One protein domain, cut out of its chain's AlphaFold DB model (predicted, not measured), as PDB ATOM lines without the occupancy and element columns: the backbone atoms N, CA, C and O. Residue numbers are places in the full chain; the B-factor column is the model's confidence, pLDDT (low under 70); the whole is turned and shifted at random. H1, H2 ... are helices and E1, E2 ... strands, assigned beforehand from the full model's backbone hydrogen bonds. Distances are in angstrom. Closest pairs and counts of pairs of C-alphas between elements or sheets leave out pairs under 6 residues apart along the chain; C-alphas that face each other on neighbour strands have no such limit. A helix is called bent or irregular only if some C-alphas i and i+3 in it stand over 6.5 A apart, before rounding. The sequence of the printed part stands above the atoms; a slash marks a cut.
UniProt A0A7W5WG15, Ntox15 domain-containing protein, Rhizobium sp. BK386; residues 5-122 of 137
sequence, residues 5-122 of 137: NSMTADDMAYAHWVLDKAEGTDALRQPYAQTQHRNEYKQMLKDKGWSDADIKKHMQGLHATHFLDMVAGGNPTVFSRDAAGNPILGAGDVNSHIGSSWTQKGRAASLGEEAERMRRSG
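AT A GLANCE: This is residues 5 to 122 of the 137 residues of the protein "Ntox15 domain-containing protein" of Rhizobium sp. BK386 (UniProt A0A7W5WG15). A rod-shaped domain has a crossed helix pair, H1 and H4b, at one end and H2, short H3 and a tiny hairpin toward the other, with loop residues 65 to 78 and arm H4a between. Its 118 residues are mostly helix, ordered H1 H2 H3 E1 E2 H4, with E1 and E2 antiparallel. It is only just loose, close to compact: radius of gyration of the C-alphas 16.5 A, spans 55 by 26 by 21 A.

HOW THE PARTS SIT: H1, residues 9 to 21, touches H4b, residues 108 to 120, at a steep tilt of 52 degrees, opposite ways; the closest C-alphas, of Ala 9 and Ala 115, are 4.5 A apart. H2, residues 31 to 47, touches H3, residues 52 to 58, with residues 42 to 46 alone; the closest C-alphas, of Lys 42 and Ile 55, are 6.7 A apart. In the hairpin of E1, residues 62 to 64, and E2, residues 89 to 91, N 63 and O 90 are within hydrogen-bond range at 2.9 A. H4, residues 92 to 120, assigned as one helix by its hydrogen bonds, is bent, with C-alphas 105 and 108 8.5 A apart; its arm H4a, residues 92 to 105, is irregular, with C-alphas 102 and 105 7.7 A apart. Every O i to N i+4 pair is within range in H1, H2, H3 and H4b, and 8 of 10 in H4a.

IN THESE COORDINATES: H1 begins at C-alpha 9 (71.197, -29.059, 93.565), and H4b ends at C-alpha 120 (79.342, -31.321, 99.051). H2 is 24.4 A long.

THE WHOLE: The printed part has no cut; the link E1 to E2 is long, and 37 residues are under pLDDT 70.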
ATOM      1  N   ASN A   5      63.091 -31.636  87.699       63.28
ATOM      2  CA  ASN A   5      64.246 -32.052  86.892       63.28
ATOM      3  C   ASN A   5      65.037 -30.910  86.232       63.28
ATOM      4  O   ASN A   5      65.983 -31.152  85.486       63.28
ATOM      5  N   SER A   6      64.635 -29.666  86.459       68.44
ATOM      6  CA  SER A   6      65.300 -28.460  85.951       68.44
ATOM      7  C   SER A   6      65.764 -27.523  87.067       68.44
ATOM      8  O   SER A   6      66.176 -26.389  86.800       68.44
ATOM      9  N   MET A   7      65.692 -28.003  88.311       75.88
ATOM     10  CA  MET A   7      66.297 -27.372  89.473       75.88
ATOM     11  C   MET A   7      67.727 -27.859  89.650       75.88
ATOM     12  O   MET A   7      67.997 -29.055  89.520       75.88
ATOM     13  N   THR A   8      68.630 -26.938  89.977       84.56
ATOM     14  CA  THR A   8      69.980 -27.310  90.397       84.56
ATOM     15  C   THR A   8      69.965 -27.898  91.809       84.56
ATOM     16  O   THR A   8      69.009 -27.706  92.566       84.56
ATOM     17  N   ALA A   9      71.029 -28.605  92.186       84.50
ATOM     18  CA  ALA A   9      71.197 -29.059  93.565       84.50
ATOM     19  C   ALA A   9      71.232 -27.886  94.565       84.50
ATOM     20  O   ALA A   9      70.760 -28.024  95.693       84.50
ATOM     21  N   ASP A  10      71.744 -26.720  94.163       83.06
ATOM     22  CA  ASP A  10      71.714 -25.509  94.989       83.06
ATOM     23  C   ASP A  10      70.281 -24.994  95.198       83.06
ATOM     24  O   ASP A  10      69.873 -24.784  96.343       83.06
ATOM     25  N   ASP A  11      69.493 -24.896  94.117       78.44
ATOM     26  CA  ASP A  11      68.085 -24.474  94.169       78.44
ATOM     27  C   ASP A  11      67.257 -25.401  95.079       78.44
ATOM     28  O   ASP A  11      66.471 -24.938  95.909       78.44
ATOM     29  N   MET A  12      67.448 -26.720  94.942       80.12
ATOM     30  CA  MET A  12      66.727 -27.723  95.730       80.12
ATOM     31  C   MET A  12      67.070 -27.623  97.217       80.12
ATOM     32  O   MET A  12      66.178 -27.544  98.061       80.12
ATOM     33  N   ALA A  13      68.364 -27.596  97.547       80.12
ATOM     34  CA  ALA A  13      68.819 -27.493  98.928       80.12
ATOM     35  C   ALA A  13      68.338 -26.196  99.587       80.12
ATOM     36  O   ALA A  13      67.855 -26.221 100.720       80.12
ATOM     37  N   TYR A  14      68.411 -25.069  98.869       78.69
ATOM     38  CA  TYR A  14      67.926 -23.787  99.370       78.69
ATOM     39  C   TYR A  14      66.440 -23.849  99.717       78.69
ATOM     40  O   TYR A  14      66.029 -23.431 100.798       78.69
ATOM     41  N   ALA A  15      65.625 -24.410  98.835       75.62
ATOM     42  CA  ALA A  15      64.199 -24.451  99.072       75.62
ATOM     43  C   ALA A  15      63.803 -25.434 100.192       75.62
ATOM     44  O   ALA A  15      62.909 -25.126 100.982       75.62
ATOM     45  N   HIS A  16      64.524 -26.551 100.348       77.06
ATOM     46  CA  HIS A  16      64.388 -27.421 101.522       77.06
ATOM     47  C   HIS A  16      64.812 -26.731 102.825       77.06
ATOM     48  O   HIS A  16      64.141 -26.886 103.844       77.06
ATOM     49  N   TRP A  17      65.868 -25.915 102.793       78.75
ATOM     50  CA  TRP A  17      66.260 -25.087 103.932       78.75
ATOM     51  C   TRP A  17      65.186 -24.047 104.282       78.75
ATOM     52  O   TRP A  17      64.863 -23.876 105.456       78.75
ATOM     53  N   VAL A  18      64.580 -23.389 103.288       74.75
ATOM     54  CA  VAL A  18      63.478 -22.433 103.506       74.75
ATOM     55  C   VAL A  18      62.273 -23.118 104.158       74.75
ATOM     56  O   VAL A  18      61.703 -22.564 105.096       74.75
ATOM     57  N   LEU A  19      61.903 -24.320 103.705       74.12
ATOM     58  CA  LEU A  19      60.829 -25.112 104.316       74.12
ATOM     59  C   LEU A  19      61.118 -25.473 105.776       74.12
ATOM     60  O   LEU A  19      60.231 -25.340 106.617       74.12
ATOM     61  N   ASP A  20      62.341 -25.925 106.065       75.88
ATOM     62  CA  ASP A  20      62.774 -26.285 107.418       75.88
ATOM     63  C   ASP A  20      62.715 -25.066 108.353       75.88
ATOM     64  O   ASP A  20      62.133 -25.128 109.434       75.88
ATOM     65  N   LYS A  21      63.208 -23.907 107.894       77.62
ATOM     66  CA  LYS A  21      63.138 -22.643 108.651       77.62
ATOM     67  C   LYS A  21      61.727 -22.109 108.848       77.62
ATOM     68  O   LYS A  21      61.488 -21.413 109.830       77.62
ATOM     69  N   ALA A  22      60.822 -22.401 107.926       71.38
ATOM     70  CA  ALA A  22      59.423 -22.010 108.012       71.38
ATOM     71  C   ALA A  22      58.563 -23.000 108.819       71.38
ATOM     72  O   ALA A  22      57.355 -22.787 108.923       71.38
ATOM     73  N   GLU A  23      59.163 -24.076 109.351       72.75
ATOM     74  CA  GLU A  23      58.479 -25.170 110.057       72.75
ATOM     75  C   GLU A  23      57.322 -25.770 109.233       72.75
ATOM     76  O   GLU A  23      56.293 -26.207 109.753       72.75
ATOM     77  N   GLY A  24      57.493 -25.792 107.907       67.62
ATOM     78  CA  GLY A  24      56.503 -26.270 106.953       67.62
ATOM     79  C   GLY A  24      56.098 -25.226 105.914       67.62
ATOM     80  O   GLY A  24      56.818 -24.286 105.591       67.62
ATOM     81  N   THR A  25      54.927 -25.436 105.314       68.69
ATOM     82  CA  THR A  25      54.485 -24.664 104.139       68.69
ATOM     83  C   THR A  25      53.569 -23.495 104.475       68.69
ATOM     84  O   THR A  25      53.384 -22.618 103.632       68.69
ATOM     85  N   ASP A  26      52.990 -23.468 105.677       68.69
ATOM     86  CA  ASP A  26      51.963 -22.495 106.059       68.69
ATOM     87  C   ASP A  26      52.509 -21.063 106.063       68.69
ATOM     88  O   ASP A  26      51.905 -20.186 105.444       68.69
ATOM     89  N   ALA A  27      53.681 -20.845 106.667       69.25
ATOM     90  CA  ALA A  27      54.333 -19.535 106.725       69.25
ATOM     91  C   ALA A  27      54.850 -19.046 105.359       69.25
ATOM     92  O   ALA A  27      55.040 -17.848 105.159       69.25
ATOM     93  N   LEU A  28      55.047 -19.956 104.401       71.38
ATOM     94  CA  LEU A  28      55.492 -19.623 103.046       71.38
ATOM     95  C   LEU A  28      54.337 -19.273 102.111       71.38
ATOM     96  O   LEU A  28      54.570 -18.771 101.008       71.38
ATOM     97  N   ARG A  29      53.086 -19.525 102.517       72.69
ATOM     98  CA  ARG A  29      51.927 -19.157 101.703       72.69
ATOM     99  C   ARG A  29      51.929 -17.650 101.474       72.69
ATOM    100  O   ARG A  29      52.140 -16.869 102.392       72.69
ATOM    101  N   GLN A  30      51.635 -17.258 100.238       77.00
ATOM    102  CA  GLN A  30      51.533 -15.863  99.810       77.00
ATOM    103  C   GLN A  30      50.067 -15.540  99.474       77.00
ATOM    104  O   GLN A  30      49.682 -15.641  98.304       77.00
ATOM    105  N   PRO A  31      49.212 -15.177 100.456       78.69
ATOM    106  CA  PRO A  31      47.771 -15.016 100.238       78.69
ATOM    107  C   PRO A  31      47.438 -13.969  99.176       78.69
ATOM    108  O   PRO A  31      46.504 -14.141  98.387       78.69
ATOM    109  N   TYR A  32      48.228 -12.894  99.124       83.25
ATOM    110  CA  TYR A  32      48.077 -11.848  98.120       83.25
ATOM    111  C   TYR A  32      48.335 -12.391  96.710       83.25
ATOM    112  O   TYR A  32      47.484 -12.257  95.832       83.25
ATOM    113  N   ALA A  33      49.460 -13.081  96.506       82.62
ATOM    114  CA  ALA A  33      49.827 -13.628  95.204       82.62
ATOM    115  C   ALA A  33      48.870 -14.756  94.760       82.62
ATOM    116  O   ALA A  33      48.461 -14.808  93.602       82.62
ATOM    117  N   GLN A  34      48.395 -15.582  95.702       80.38
ATOM    118  CA  GLN A  34      47.332 -16.566  95.460       80.38
ATOM    119  C   GLN A  34      46.029 -15.901  95.002       80.38
ATOM    120  O   GLN A  34      45.350 -16.398  94.103       80.38
ATOM    121  N   THR A  35      45.668 -14.778  95.622       86.44
ATOM    122  CA  THR A  35      44.461 -14.025  95.263       86.44
ATOM    123  C   THR A  35      44.585 -13.415  93.871       86.44
ATOM    124  O   THR A  35      43.647 -13.538  93.084       86.44
ATOM    125  N   GLN A  36      45.743 -12.831  93.543       87.62
ATOM    126  CA  GLN A  36      46.030 -12.300  92.208       87.62
ATOM    127  C   GLN A  36      45.911 -13.389  91.136       87.62
ATOM    128  O   GLN A  36      45.101 -13.251  90.221       87.62
ATOM    129  N   HIS A  37      46.584 -14.530  91.314       86.69
ATOM    130  CA  HIS A  37      46.526 -15.645  90.358       86.69
ATOM    131  C   HIS A  37      45.102 -16.192  90.164       86.69
ATOM    132  O   HIS A  37      44.670 -16.480  89.047       86.69
ATOM    133  N   ARG A  38      44.310 -16.278  91.245       89.62
ATOM    134  CA  ARG A  38      42.887 -16.656  91.149       89.62
ATOM    135  C   ARG A  38      42.061 -15.626  90.388       89.62
ATOM    136  O   ARG A  38      41.115 -16.014  89.709       89.62
ATOM    137  N   ASN A  39      42.360 -14.339  90.526       91.19
ATOM    138  CA  ASN A  39      41.642 -13.288  89.814       91.19
ATOM    139  C   ASN A  39      41.995 -13.274  88.325       91.19
ATOM    140  O   ASN A  39      41.083 -13.168  87.511       91.19
ATOM    141  N   GLU A  40      43.262 -13.493  87.964       91.62
ATOM    142  CA  GLU A  40      43.666 -13.692  86.566       91.62
ATOM    143  C   GLU A  40      42.921 -14.873  85.931       91.62
ATOM    144  O   GLU A  40      42.388 -14.758  84.829       91.62
ATOM    145  N   TYR A  41      42.805 -15.996  86.648       90.38
ATOM    146  CA  TYR A  41      42.061 -17.157  86.155       90.38
ATOM    147  C   TYR A  41      40.574 -16.860  85.945       90.38
ATOM    148  O   TYR A  41      40.000 -17.245  84.927       90.38
ATOM    149  N   LYS A  42      39.941 -16.136  86.878       93.00
ATOM    150  CA  LYS A  42      38.555 -15.680  86.699       93.00
ATOM    151  C   LYS A  42      38.421 -14.796  85.465       93.00
ATOM    152  O   LYS A  42      37.464 -14.975  84.722       93.00
ATOM    153  N   GLN A  43      39.353 -13.867  85.252       93.25
ATOM    154  CA  GLN A  43      39.316 -12.979  84.093       93.25
ATOM    155  C   GLN A  43      39.414 -13.776  82.789       93.25
ATOM    156  O   GLN A  43      38.565 -13.611  81.922       93.25
ATOM    157  N   MET A  44      40.332 -14.743  82.707       93.38
ATOM    158  CA  MET A  44      40.428 -15.646  81.556       93.38
ATOM    159  C   MET A  44      39.106 -16.388  81.280       93.38
ATOM    160  O   MET A  44      38.724 -16.568  80.125       93.38
ATOM    161  N   LEU A  45      38.392 -16.847  82.315       92.75
ATOM    162  CA  LEU A  45      37.087 -17.496  82.128       92.75
ATOM    163  C   LEU A  45      36.019 -16.518  81.616       92.75
ATOM    164  O   LEU A  45      35.226 -16.896  80.753       92.75
ATOM    165  N   LYS A  46      36.021 -15.269  82.100       94.44
ATOM    166  CA  LYS A  46      35.138 -14.208  81.584       94.44
ATOM    167  C   LYS A  46      35.401 -13.943  80.108       94.44
ATOM    168  O   LYS A  46      34.458 -13.904  79.326       94.44
ATOM    169  N   ASP A  47      36.670 -13.847  79.723       93.56
ATOM    170  CA  ASP A  47      37.079 -13.615  78.334       93.56
ATOM    171  C   ASP A  47      36.677 -14.789  77.419       93.56
ATOM    172  O   ASP A  47      36.424 -14.608  76.230       93.56
ATOM    173  N   LYS A  48      36.535 -15.995  77.986       92.25
ATOM    174  CA  LYS A  48      35.984 -17.193  77.323       92.25
ATOM    175  C   LYS A  48      34.449 -17.245  77.310       92.25
ATOM    176  O   LYS A  48      33.887 -18.250  76.879       92.25
ATOM    177  N   GLY A  49      33.768 -16.204  77.787       95.81
ATOM    178  CA  GLY A  49      32.309 -16.076  77.756       95.81
ATOM    179  C   GLY A  49      31.567 -16.768  78.901       95.81
ATOM    180  O   GLY A  49      30.357 -16.964  78.803       95.81
ATOM    181  N   TRP A  50      32.251 -17.159  79.981       96.50
ATOM    182  CA  TRP A  50      31.584 -17.777  81.130       96.50
ATOM    183  C   TRP A  50      30.779 -16.749  81.928       96.50
ATOM    184  O   TRP A  50      31.219 -15.616  82.130       96.50
ATOM    185  N   SER A  51      29.622 -17.166  82.448       95.19
ATOM    186  CA  SER A  51      28.829 -16.329  83.348       95.19
ATOM    187  C   SER A  51      29.488 -16.215  84.729       95.19
ATOM    188  O   SER A  51      30.174 -17.132  85.187       95.19
ATOM    189  N   ASP A  52      29.232 -15.123  85.453       92.44
ATOM    190  CA  ASP A  52      29.736 -14.960  86.825       92.44
ATOM    191  C   ASP A  52      29.255 -16.082  87.768       92.44
ATOM    192  O   ASP A  52      29.976 -16.473  88.693       92.44
ATOM    193  N   ALA A  53      28.060 -16.635  87.528       93.62
ATOM    194  CA  ALA A  53      27.515 -17.747  88.302       93.62
ATOM    195  C   ALA A  53      28.296 -19.049  88.059       93.62
ATOM    196  O   ALA A  53      28.679 -19.724  89.021       93.62
ATOM    197  N   ASP A  54      28.596 -19.358  86.795       92.06
ATOM    198  CA  ASP A  54      29.378 -20.539  86.422       92.06
ATOM    199  C   ASP A  54      30.820 -20.417  86.899       92.06
ATOM    200  O   ASP A  54      31.365 -21.367  87.458       92.06
ATOM    201  N   ILE A  55      31.419 -19.228  86.782       91.75
ATOM    202  CA  ILE A  55      32.754 -18.951  87.320       91.75
ATOM    203  C   ILE A  55      32.761 -19.171  88.827       91.75
ATOM    204  O   ILE A  55      33.646 -19.850  89.341       91.75
ATOM    205  N   LYS A  56      31.785 -18.628  89.565       90.06
ATOM    206  CA  LYS A  56      31.725 -18.799  91.022       90.06
ATOM    207  C   LYS A  56      31.647 -20.275  91.406       90.06
ATOM    208  O   LYS A  56      32.378 -20.688  92.304       90.06
ATOM    209  N   LYS A  57      30.798 -21.051  90.726       89.50
ATOM    210  CA  LYS A  57      30.642 -22.492  90.960       89.50
ATOM    211  C   LYS A  57      31.908 -23.268  90.591       89.50
ATOM    212  O   LYS A  57      32.354 -24.097  91.370       89.50
ATOM    213  N   HIS A  58      32.523 -22.961  89.453       86.44
ATOM    214  CA  HIS A  58      33.764 -23.596  88.999       86.44
ATOM    215  C   HIS A  58      34.943 -23.298  89.925       86.44
ATOM    216  O   HIS A  58      35.768 -24.157  90.198       86.44
ATOM    217  N   MET A  59      35.005 -22.079  90.457       86.12
ATOM    218  CA  MET A  59      36.043 -21.658  91.395       86.12
ATOM    219  C   MET A  59      35.882 -22.267  92.796       86.12
ATOM    220  O   MET A  59      36.822 -22.171  93.594       86.12
ATOM    221  N   GLN A  60      34.726 -22.857  93.129       83.62
ATOM    222  CA  GLN A  60      34.534 -23.582  94.385       83.62
ATOM    223  C   GLN A  60      35.303 -24.905  94.322       83.62
ATOM    224  O   GLN A  60      34.996 -25.780  93.524       83.62
ATOM    225  N   GLY A  61      36.324 -25.035  95.167       71.50
ATOM    226  CA  GLY A  61      37.199 -26.211  95.196       71.50
ATOM    227  C   GLY A  61      38.457 -26.088  94.334       71.50
ATOM    228  O   GLY A  61      39.281 -26.997  94.350       71.50
ATOM    229  N   LEU A  62      38.659 -24.964  93.634       80.06
ATOM    230  CA  LEU A  62      39.909 -24.677  92.931       80.06
ATOM    231  C   LEU A  62      40.847 -23.814  93.773       80.06
ATOM    232  O   LEU A  62      40.467 -22.763  94.302       80.06
ATOM    233  N   HIS A  63      42.108 -24.228  93.829       73.38
ATOM    234  CA  HIS A  63      43.172 -23.527  94.536       73.38
ATOM    235  C   HIS A  63      44.230 -23.032  93.553       73.38
ATOM    236  O   HIS A  63      44.531 -23.702  92.565       73.38
ATOM    237  N   ALA A  64      44.811 -21.861  93.839       67.38
ATOM    238  CA  ALA A  64      46.030 -21.423  93.165       67.38
ATOM    239  C   ALA A  64      47.139 -22.396  93.548       67.38
ATOM    240  O   ALA A  64      47.516 -22.507  94.716       67.38
ATOM    241  N   THR A  65      47.569 -23.179  92.570       60.25
ATOM    242  CA  THR A  65      48.462 -24.298  92.805       60.25
ATOM    243  C   THR A  65      49.894 -23.819  92.911       60.25
ATOM    244  O   THR A  65      50.454 -23.307  91.947       60.25
ATOM    245  N   HIS A  66      50.496 -24.097  94.064       59.84
ATOM    246  CA  HIS A  66      51.947 -24.224  94.237       59.84
ATOM    247  C   HIS A  66      52.437 -25.633  93.853       59.84
ATOM    248  O   HIS A  66      53.460 -26.082  94.358       59.84
ATOM    249  N   PHE A  67      51.621 -26.387  93.095       49.22
ATOM    250  CA  PHE A  67      51.644 -27.855  93.048       49.22
ATOM    251  C   PHE A  67      53.051 -28.382  92.804       49.22
ATOM    252  O   PHE A  67      53.687 -27.978  91.835       49.22
ATOM    253  N   LEU A  68      53.468 -29.332  93.644       47.25
ATOM    254  CA  LEU A  68      54.770 -30.011  93.633       47.25
ATOM    255  C   LEU A  68      55.940 -29.122  94.047       47.25
ATOM    256  O   LEU A  68      56.754 -29.558  94.854       47.25
ATOM    257  N   ASP A  69      55.966 -27.888  93.563       52.38
ATOM    258  CA  ASP A  69      57.098 -26.991  93.682       52.38
ATOM    259  C   ASP A  69      57.423 -26.710  95.145       52.38
ATOM    260  O   ASP A  69      58.481 -27.116  95.587       52.38
ATOM    261  N   MET A  70      56.520 -26.182  95.971       54.62
ATOM    262  CA  MET A  70      56.927 -25.822  97.340       54.62
ATOM    263  C   MET A  70      57.522 -26.970  98.170       54.62
ATOM    264  O   MET A  70      58.361 -26.687  99.007       54.62
ATOM    265  N   VAL A  71      57.111 -28.230  97.965       55.97
ATOM    266  CA  VAL A  71      57.635 -29.397  98.713       55.97
ATOM    267  C   VAL A  71      58.876 -30.007  98.047       55.97
ATOM    268  O   VAL A  71      59.677 -30.641  98.725       55.97
ATOM    269  N   ALA A  72      59.038 -29.806  96.739       56.00
ATOM    270  CA  ALA A  72      60.174 -30.256  95.939       56.00
ATOM    271  C   ALA A  72      61.037 -29.081  95.442       56.00
ATOM    272  O   ALA A  72      61.655 -29.153  94.385       56.00
ATOM    273  N   GLY A  73      61.032 -27.987  96.197       52.59
ATOM    274  CA  GLY A  73      61.938 -26.861  96.078       52.59
ATOM    275  C   GLY A  73      61.565 -25.672  95.169       52.59
ATOM    276  O   GLY A  73      62.319 -24.710  95.047       52.59
ATOM    277  N   GLY A  74      60.409 -25.666  94.531       59.97
ATOM    278  CA  GLY A  74      59.938 -24.519  93.772       59.97
ATOM    279  C   GLY A  74      59.462 -23.329  94.606       59.97
ATOM    280  O   GLY A  74      59.196 -23.392  95.808       59.97
ATOM    281  N   ASN A  75      59.393 -22.191  93.924       63.62
ATOM    282  CA  ASN A  75      59.270 -20.884  94.548       63.62
ATOM    283  C   ASN A  75      57.818 -20.602  94.999       63.62
ATOM    284  O   ASN A  75      56.925 -20.575  94.148       63.62
ATOM    285  N   PRO A  76      57.567 -20.288  96.288       61.91
ATOM    286  CA  PRO A  76      56.227 -20.002  96.818       61.91
ATOM    287  C   PRO A  76      55.561 -18.741  96.240       61.91
ATOM    288  O   PRO A  76      54.406 -18.452  96.556       61.91
ATOM    289  N   THR A  77      56.262 -17.954  95.421       65.69
ATOM    290  CA  THR A  77      55.702 -16.796  94.708       65.69
ATOM    291  C   THR A  77      55.326 -17.108  93.256       65.69
ATOM    292  O   THR A  77      54.800 -16.230  92.573       65.69
ATOM    293  N   VAL A  78      55.613 -18.315  92.756       69.56
ATOM    294  CA  VAL A  78      55.408 -18.705  91.353       69.56
ATOM    295  C   VAL A  78      54.276 -19.725  91.250       69.56
ATOM    296  O   VAL A  78      54.319 -20.791  91.850       69.56
ATOM    297  N   PHE A  79      53.265 -19.406  90.441       75.12
ATOM    298  CA  PHE A  79      52.076 -20.239  90.250       75.12
ATOM    299  C   PHE A  79      52.045 -20.893  88.871       75.12
ATOM    300  O   PHE A  79      52.598 -20.372  87.899       75.12
ATOM    301  N   SER A  80      51.367 -22.039  88.779       73.12
ATOM    302  CA  SER A  80      51.292 -22.818  87.542       73.12
ATOM    303  C   SER A  80      50.583 -22.072  86.412       73.12
ATOM    304  O   SER A  80      49.530 -21.458  86.607       73.12
ATOM    305  N   ARG A  81      51.155 -22.182  85.213       78.94
ATOM    306  CA  ARG A  81      50.599 -21.675  83.956       78.94
ATOM    307  C   ARG A  81      50.664 -22.753  82.876       78.94
ATOM    308  O   ARG A  81      51.540 -23.617  82.935       78.94
ATOM    309  N   ASP A  82      49.741 -22.711  81.921       77.25
ATOM    310  CA  ASP A  82      49.739 -23.608  80.763       77.25
ATOM    311  C   ASP A  82      50.818 -23.213  79.739       77.25
ATOM    312  O   ASP A  82      51.552 -22.239  79.922       77.25
ATOM    313  N   ALA A  83      50.941 -23.981  78.654       71.88
ATOM    314  CA  ALA A  83      51.937 -23.720  77.610       71.88
ATOM    315  C   ALA A  83      51.720 -22.375  76.887       71.88
ATOM    316  O   ALA A  83      52.660 -21.837  76.308       71.88
ATOM    317  N   ALA A  84      50.502 -21.831  76.936       79.94
ATOM    318  CA  ALA A  84      50.151 -20.524  76.392       79.94
ATOM    319  C   ALA A  84      50.313 -19.387  77.424       79.94
ATOM    320  O   ALA A  84      50.046 -18.230  77.108       79.94
ATOM    321  N   GLY A  85      50.763 -19.690  78.647       80.38
ATOM    322  CA  GLY A  85      50.962 -18.713  79.716       80.38
ATOM    323  C   GLY A  85      49.703 -18.391  80.527       80.38
ATOM    324  O   GLY A  85      49.756 -17.528  81.410       80.38
ATOM    325  N   ASN A  86      48.584 -19.081  80.297       82.00
ATOM    326  CA  ASN A  86      47.368 -18.848  81.072       82.00
ATOM    327  C   ASN A  86      47.510 -19.419  82.482       82.00
ATOM    328  O   ASN A  86      48.106 -20.487  82.643       82.00
ATOM    329  N   PRO A  87      46.949 -18.763  83.511       83.25
ATOM    330  CA  PRO A  87      46.940 -19.310  84.861       83.25
ATOM    331  C   PRO A  87      46.252 -20.681  84.889       83.25
ATOM    332  O   PRO A  87      45.221 -20.888  84.252       83.25
ATOM    333  N   ILE A  88      46.809 -21.619  85.652       80.25
ATOM    334  CA  ILE A  88      46.170 -22.897  85.977       80.25
ATOM    335  C   ILE A  88      45.781 -22.868  87.453       80.25
ATOM    336  O   ILE A  88      46.565 -22.439  88.305       80.25
ATOM    337  N   LEU A  89      44.575 -23.351  87.748       79.38
ATOM    338  CA  LEU A  89      44.164 -23.739  89.091       79.38
ATOM    339  C   LEU A  89      43.968 -25.254  89.134       79.38
ATOM    340  O   LEU A  89      43.566 -25.869  88.149       79.38
ATOM    341  N   GLY A  90      44.229 -25.844  90.290       69.50
ATOM    342  CA  GLY A  90      44.095 -27.275  90.534       69.50
ATOM    343  C   GLY A  90      43.008 -27.546  91.554       69.50
ATOM    344  O   GLY A  90      42.678 -26.686  92.378       69.50
ATOM    345  N   ALA A  91      42.466 -28.757  91.495       64.44
ATOM    346  CA  ALA A  91      41.475 -29.222  92.448       64.44
ATOM    347  C   ALA A  91      42.097 -29.313  93.854       64.44
ATOM    348  O   ALA A  91      43.206 -29.826  94.032       64.44
ATOM    349  N   GLY A  92      41.416 -28.738  94.845       59.50
ATOM    350  CA  GLY A  92      41.911 -28.603  96.218       59.50
ATOM    351  C   GLY A  92      42.109 -29.923  96.941       59.50
ATOM    352  O   GLY A  92      43.044 -30.060  97.726       59.50
ATOM    353  N   ASP A  93      41.264 -30.898  96.628       52.69
ATOM    354  CA  ASP A  93      41.371 -32.273  97.096       52.69
ATOM    355  C   ASP A  93      42.627 -32.952  96.539       52.69
ATOM    356  O   ASP A  93      43.422 -33.481  97.304       52.69
ATOM    357  N   VAL A  94      42.902 -32.869  95.239       52.50
ATOM    358  CA  VAL A  94      44.136 -33.430  94.666       52.50
ATOM    359  C   VAL A  94      45.368 -32.743  95.276       52.50
ATOM    360  O   VAL A  94      46.375 -33.392  95.553       52.50
ATOM    361  N   ASN A  95      45.269 -31.443  95.568       55.66
ATOM    362  CA  ASN A  95      46.353 -30.643  96.140       55.66
ATOM    363  C   ASN A  95      46.753 -31.082  97.557       55.66
ATOM    364  O   ASN A  95      47.942 -31.190  97.869       55.66
ATOM    365  N   SER A  96      45.772 -31.380  98.411       52.06
ATOM    366  CA  SER A  96      46.032 -31.876  99.770       52.06
ATOM    367  C   SER A  96      46.659 -33.278  99.771       52.06
ATOM    368  O   SER A  96      47.463 -33.606 100.652       52.06
ATOM    369  N   HIS A  97      46.368 -34.089  98.749       49.78
ATOM    370  CA  HIS A  97      46.910 -35.442  98.606       49.78
ATOM    371  C   HIS A  97      48.322 -35.476  98.007       49.78
ATOM    372  O   HIS A  97      49.123 -36.339  98.373       49.78
ATOM    373  N   ILE A  98      48.678 -34.542  97.119       55.56
ATOM    374  CA  ILE A  98      50.036 -34.493  96.555       55.56
ATOM    375  C   ILE A  98      51.049 -34.127  97.637       55.56
ATOM    376  O   ILE A  98      52.027 -34.850  97.803       55.56
ATOM    377  N   GLY A  99      50.806 -33.063  98.411       55.66
ATOM    378  CA  GLY A  99      51.727 -32.651  99.477       55.66
ATOM    379  C   GLY A  99      51.998 -33.781 100.476       55.66
ATOM    380  O   GLY A  99      53.152 -34.082 100.777       55.66
ATOM    381  N   SER A 100      50.945 -34.483 100.902       54.44
ATOM    382  CA  SER A 100      51.069 -35.648 101.784       54.44
ATOM    383  C   SER A 100      51.777 -36.839 101.124       54.44
ATOM    384  O   SER A 100      52.519 -37.546 101.796       54.44
ATOM    385  N   SER A 101      51.641 -37.048  99.812       58.34
ATOM    386  CA  SER A 101      52.346 -38.122  99.088       58.34
ATOM    387  C   SER A 101      53.862 -37.905  98.974       58.34
ATOM    388  O   SER A 101      54.611 -38.873  98.803       58.34
ATOM    389  N   TRP A 102      54.322 -36.653  99.056       60.34
ATOM    390  CA  TRP A 102      55.745 -36.286  99.042       60.34
ATOM    391  C   TRP A 102      56.379 -36.272 100.430       60.34
ATOM    392  O   TRP A 102      57.555 -36.603 100.577       60.34
ATOM    393  N   THR A 103      55.611 -35.926 101.462       60.19
ATOM    394  CA  THR A 103      56.073 -36.053 102.851       60.19
ATOM    395  C   THR A 103      56.017 -37.503 103.336       60.19
ATOM    396  O   THR A 103      56.807 -37.905 104.190       60.19
ATOM    397  N   GLN A 104      55.146 -38.331 102.751       56.12
ATOM    398  CA  GLN A 104      55.103 -39.763 103.023       56.12
ATOM    399  C   GLN A 104      56.426 -40.452 102.671       56.12
ATOM    400  O   GLN A 104      56.993 -40.277 101.591       56.12
ATOM    401  N   LYS A 105      56.880 -41.306 103.596       61.88
ATOM    402  CA  LYS A 105      58.075 -42.153 103.456       61.88
ATOM    403  C   LYS A 105      59.379 -41.371 103.206       61.88
ATOM    404  O   LYS A 105      60.308 -41.928 102.638       61.88
ATOM    405  N   GLY A 106      59.448 -40.097 103.613       70.00
ATOM    406  CA  GLY A 106      60.684 -39.307 103.569       70.00
ATOM    407  C   GLY A 106      61.141 -38.893 102.167       70.00
ATOM    408  O   GLY A 106      62.300 -38.547 101.990       70.00
ATOM    409  N   ARG A 107      60.264 -38.901 101.156       71.81
ATOM    410  CA  ARG A 107      60.653 -38.601  99.763       71.81
ATOM    411  C   ARG A 107      61.153 -37.176  99.582       71.81
ATOM    412  O   ARG A 107      62.211 -36.976  98.997       71.81
ATOM    413  N   ALA A 108      60.435 -36.201 100.133       73.81
ATOM    414  CA  ALA A 108      60.906 -34.822 100.177       73.81
ATOM    415  C   ALA A 108      62.258 -34.724 100.914       73.81
ATOM    416  O   ALA A 108      63.183 -34.099 100.414       73.81
ATOM    417  N   ALA A 109      62.424 -35.417 102.046       76.31
ATOM    418  CA  ALA A 109      63.700 -35.432 102.767       76.31
ATOM    419  C   ALA A 109      64.847 -36.009 101.913       76.31
ATOM    420  O   ALA A 109      65.907 -35.397 101.835       76.31
ATOM    421  N   SER A 110      64.607 -37.107 101.187       79.50
ATOM    422  CA  SER A 110      65.612 -37.730 100.311       79.50
ATOM    423  C   SER A 110      66.069 -36.823  99.160       79.50
ATOM    424  O   SER A 110      67.223 -36.896  98.746       79.50
ATOM    425  N   LEU A 111      65.200 -35.927  98.676       80.25
ATOM    426  CA  LEU A 111      65.581 -34.908  97.695       80.25
ATOM    427  C   LEU A 111      66.523 -33.869  98.303       80.25
ATOM    428  O   LEU A 111      67.549 -33.557  97.704       80.25
ATOM    429  N   GLY A 112      66.202 -33.364  99.497       80.62
ATOM    430  CA  GLY A 112      67.070 -32.435 100.220       80.62
ATOM    431  C   GLY A 112      68.437 -33.047 100.550       80.62
ATOM    432  O   GLY A 112      69.468 -32.411 100.345       80.62
ATOM    433  N   GLU A 113      68.463 -34.306 100.995       86.31
ATOM    434  CA  GLU A 113      69.703 -35.037 101.292       86.31
ATOM    435  C   GLU A 113      70.577 -35.236 100.047       86.31
ATOM    436  O   GLU A 113      71.789 -35.005 100.092       86.31
ATOM    437  N   GLU A 114      69.977 -35.623  98.919       86.81
ATOM    438  CA  GLU A 114      70.700 -35.792  97.657       86.81
ATOM    439  C   GLU A 114      71.237 -34.456  97.128       86.81
ATOM    440  O   GLU A 114      72.382 -34.384  96.670       86.81
ATOM    441  N   ALA A 115      70.458 -33.379  97.253       87.25
ATOM    442  CA  ALA A 115      70.891 -32.029  96.904       87.25
ATOM    443  C   ALA A 115      72.127 -31.608  97.720       87.25
ATOM    444  O   ALA A 115      73.131 -31.156  97.163       87.25
ATOM    445  N   GLU A 116      72.105 -31.836  99.036       88.88
ATOM    446  CA  GLU A 116      73.247 -31.580  99.919       88.88
ATOM    447  C   GLU A 116      74.466 -32.446  99.574       88.88
ATOM    448  O   GLU A 116      75.603 -31.963  99.568       88.88
ATOM    449  N   ARG A 117      74.259 -33.717  99.212       90.62
ATOM    450  CA  ARG A 117      75.339 -34.602  98.749       90.62
ATOM    451  C   ARG A 117      75.980 -34.088  97.455       90.62
ATOM    452  O   ARG A 117      77.211 -34.077  97.334       90.62
ATOM    453  N   MET A 118      75.174 -33.634  96.496       91.38
ATOM    454  CA  MET A 118      75.661 -33.020  95.257       91.38
ATOM    455  C   MET A 118      76.436 -31.726  95.539       91.38
ATOM    456  O   MET A 118      77.545 -31.561  95.030       91.38
ATOM    457  N   ARG A 119      75.939 -30.852  96.424       90.69
ATOM    458  CA  ARG A 119      76.657 -29.635  96.850       90.69
ATOM    459  C   ARG A 119      78.030 -29.955  97.439       90.69
ATOM    460  O   ARG A 119      79.033 -29.398  96.997       90.69
ATOM    461  N   ARG A 120      78.092 -30.900  98.385       91.25
ATOM    462  CA  ARG A 120      79.342 -31.321  99.051       91.25
ATOM    463  C   ARG A 120      80.350 -31.972  98.105       91.25
ATOM    464  O   ARG A 120      81.540 -31.960  98.398       91.25
ATOM    465  N   SER A 121      79.892 -32.521  96.982       93.00
ATOM    466  CA  SER A 121      80.748 -33.104  95.939       93.00
ATOM    467  C   SER A 121      81.111 -32.122  94.816       93.00
ATOM    468  O   SER A 121      81.676 -32.538  93.809       93.00
ATOM    469  N   GLY A 122      80.818 -30.825  94.977       92.25
ATOM    470  CA  GLY A 122      81.155 -29.785  93.997       92.25
ATOM    471  C   GLY A 122      80.183 -29.683  92.819       92.25
ATOM    472  O   GLY A 122      80.460 -28.974  91.857       92.25
TER     473      GLY A 122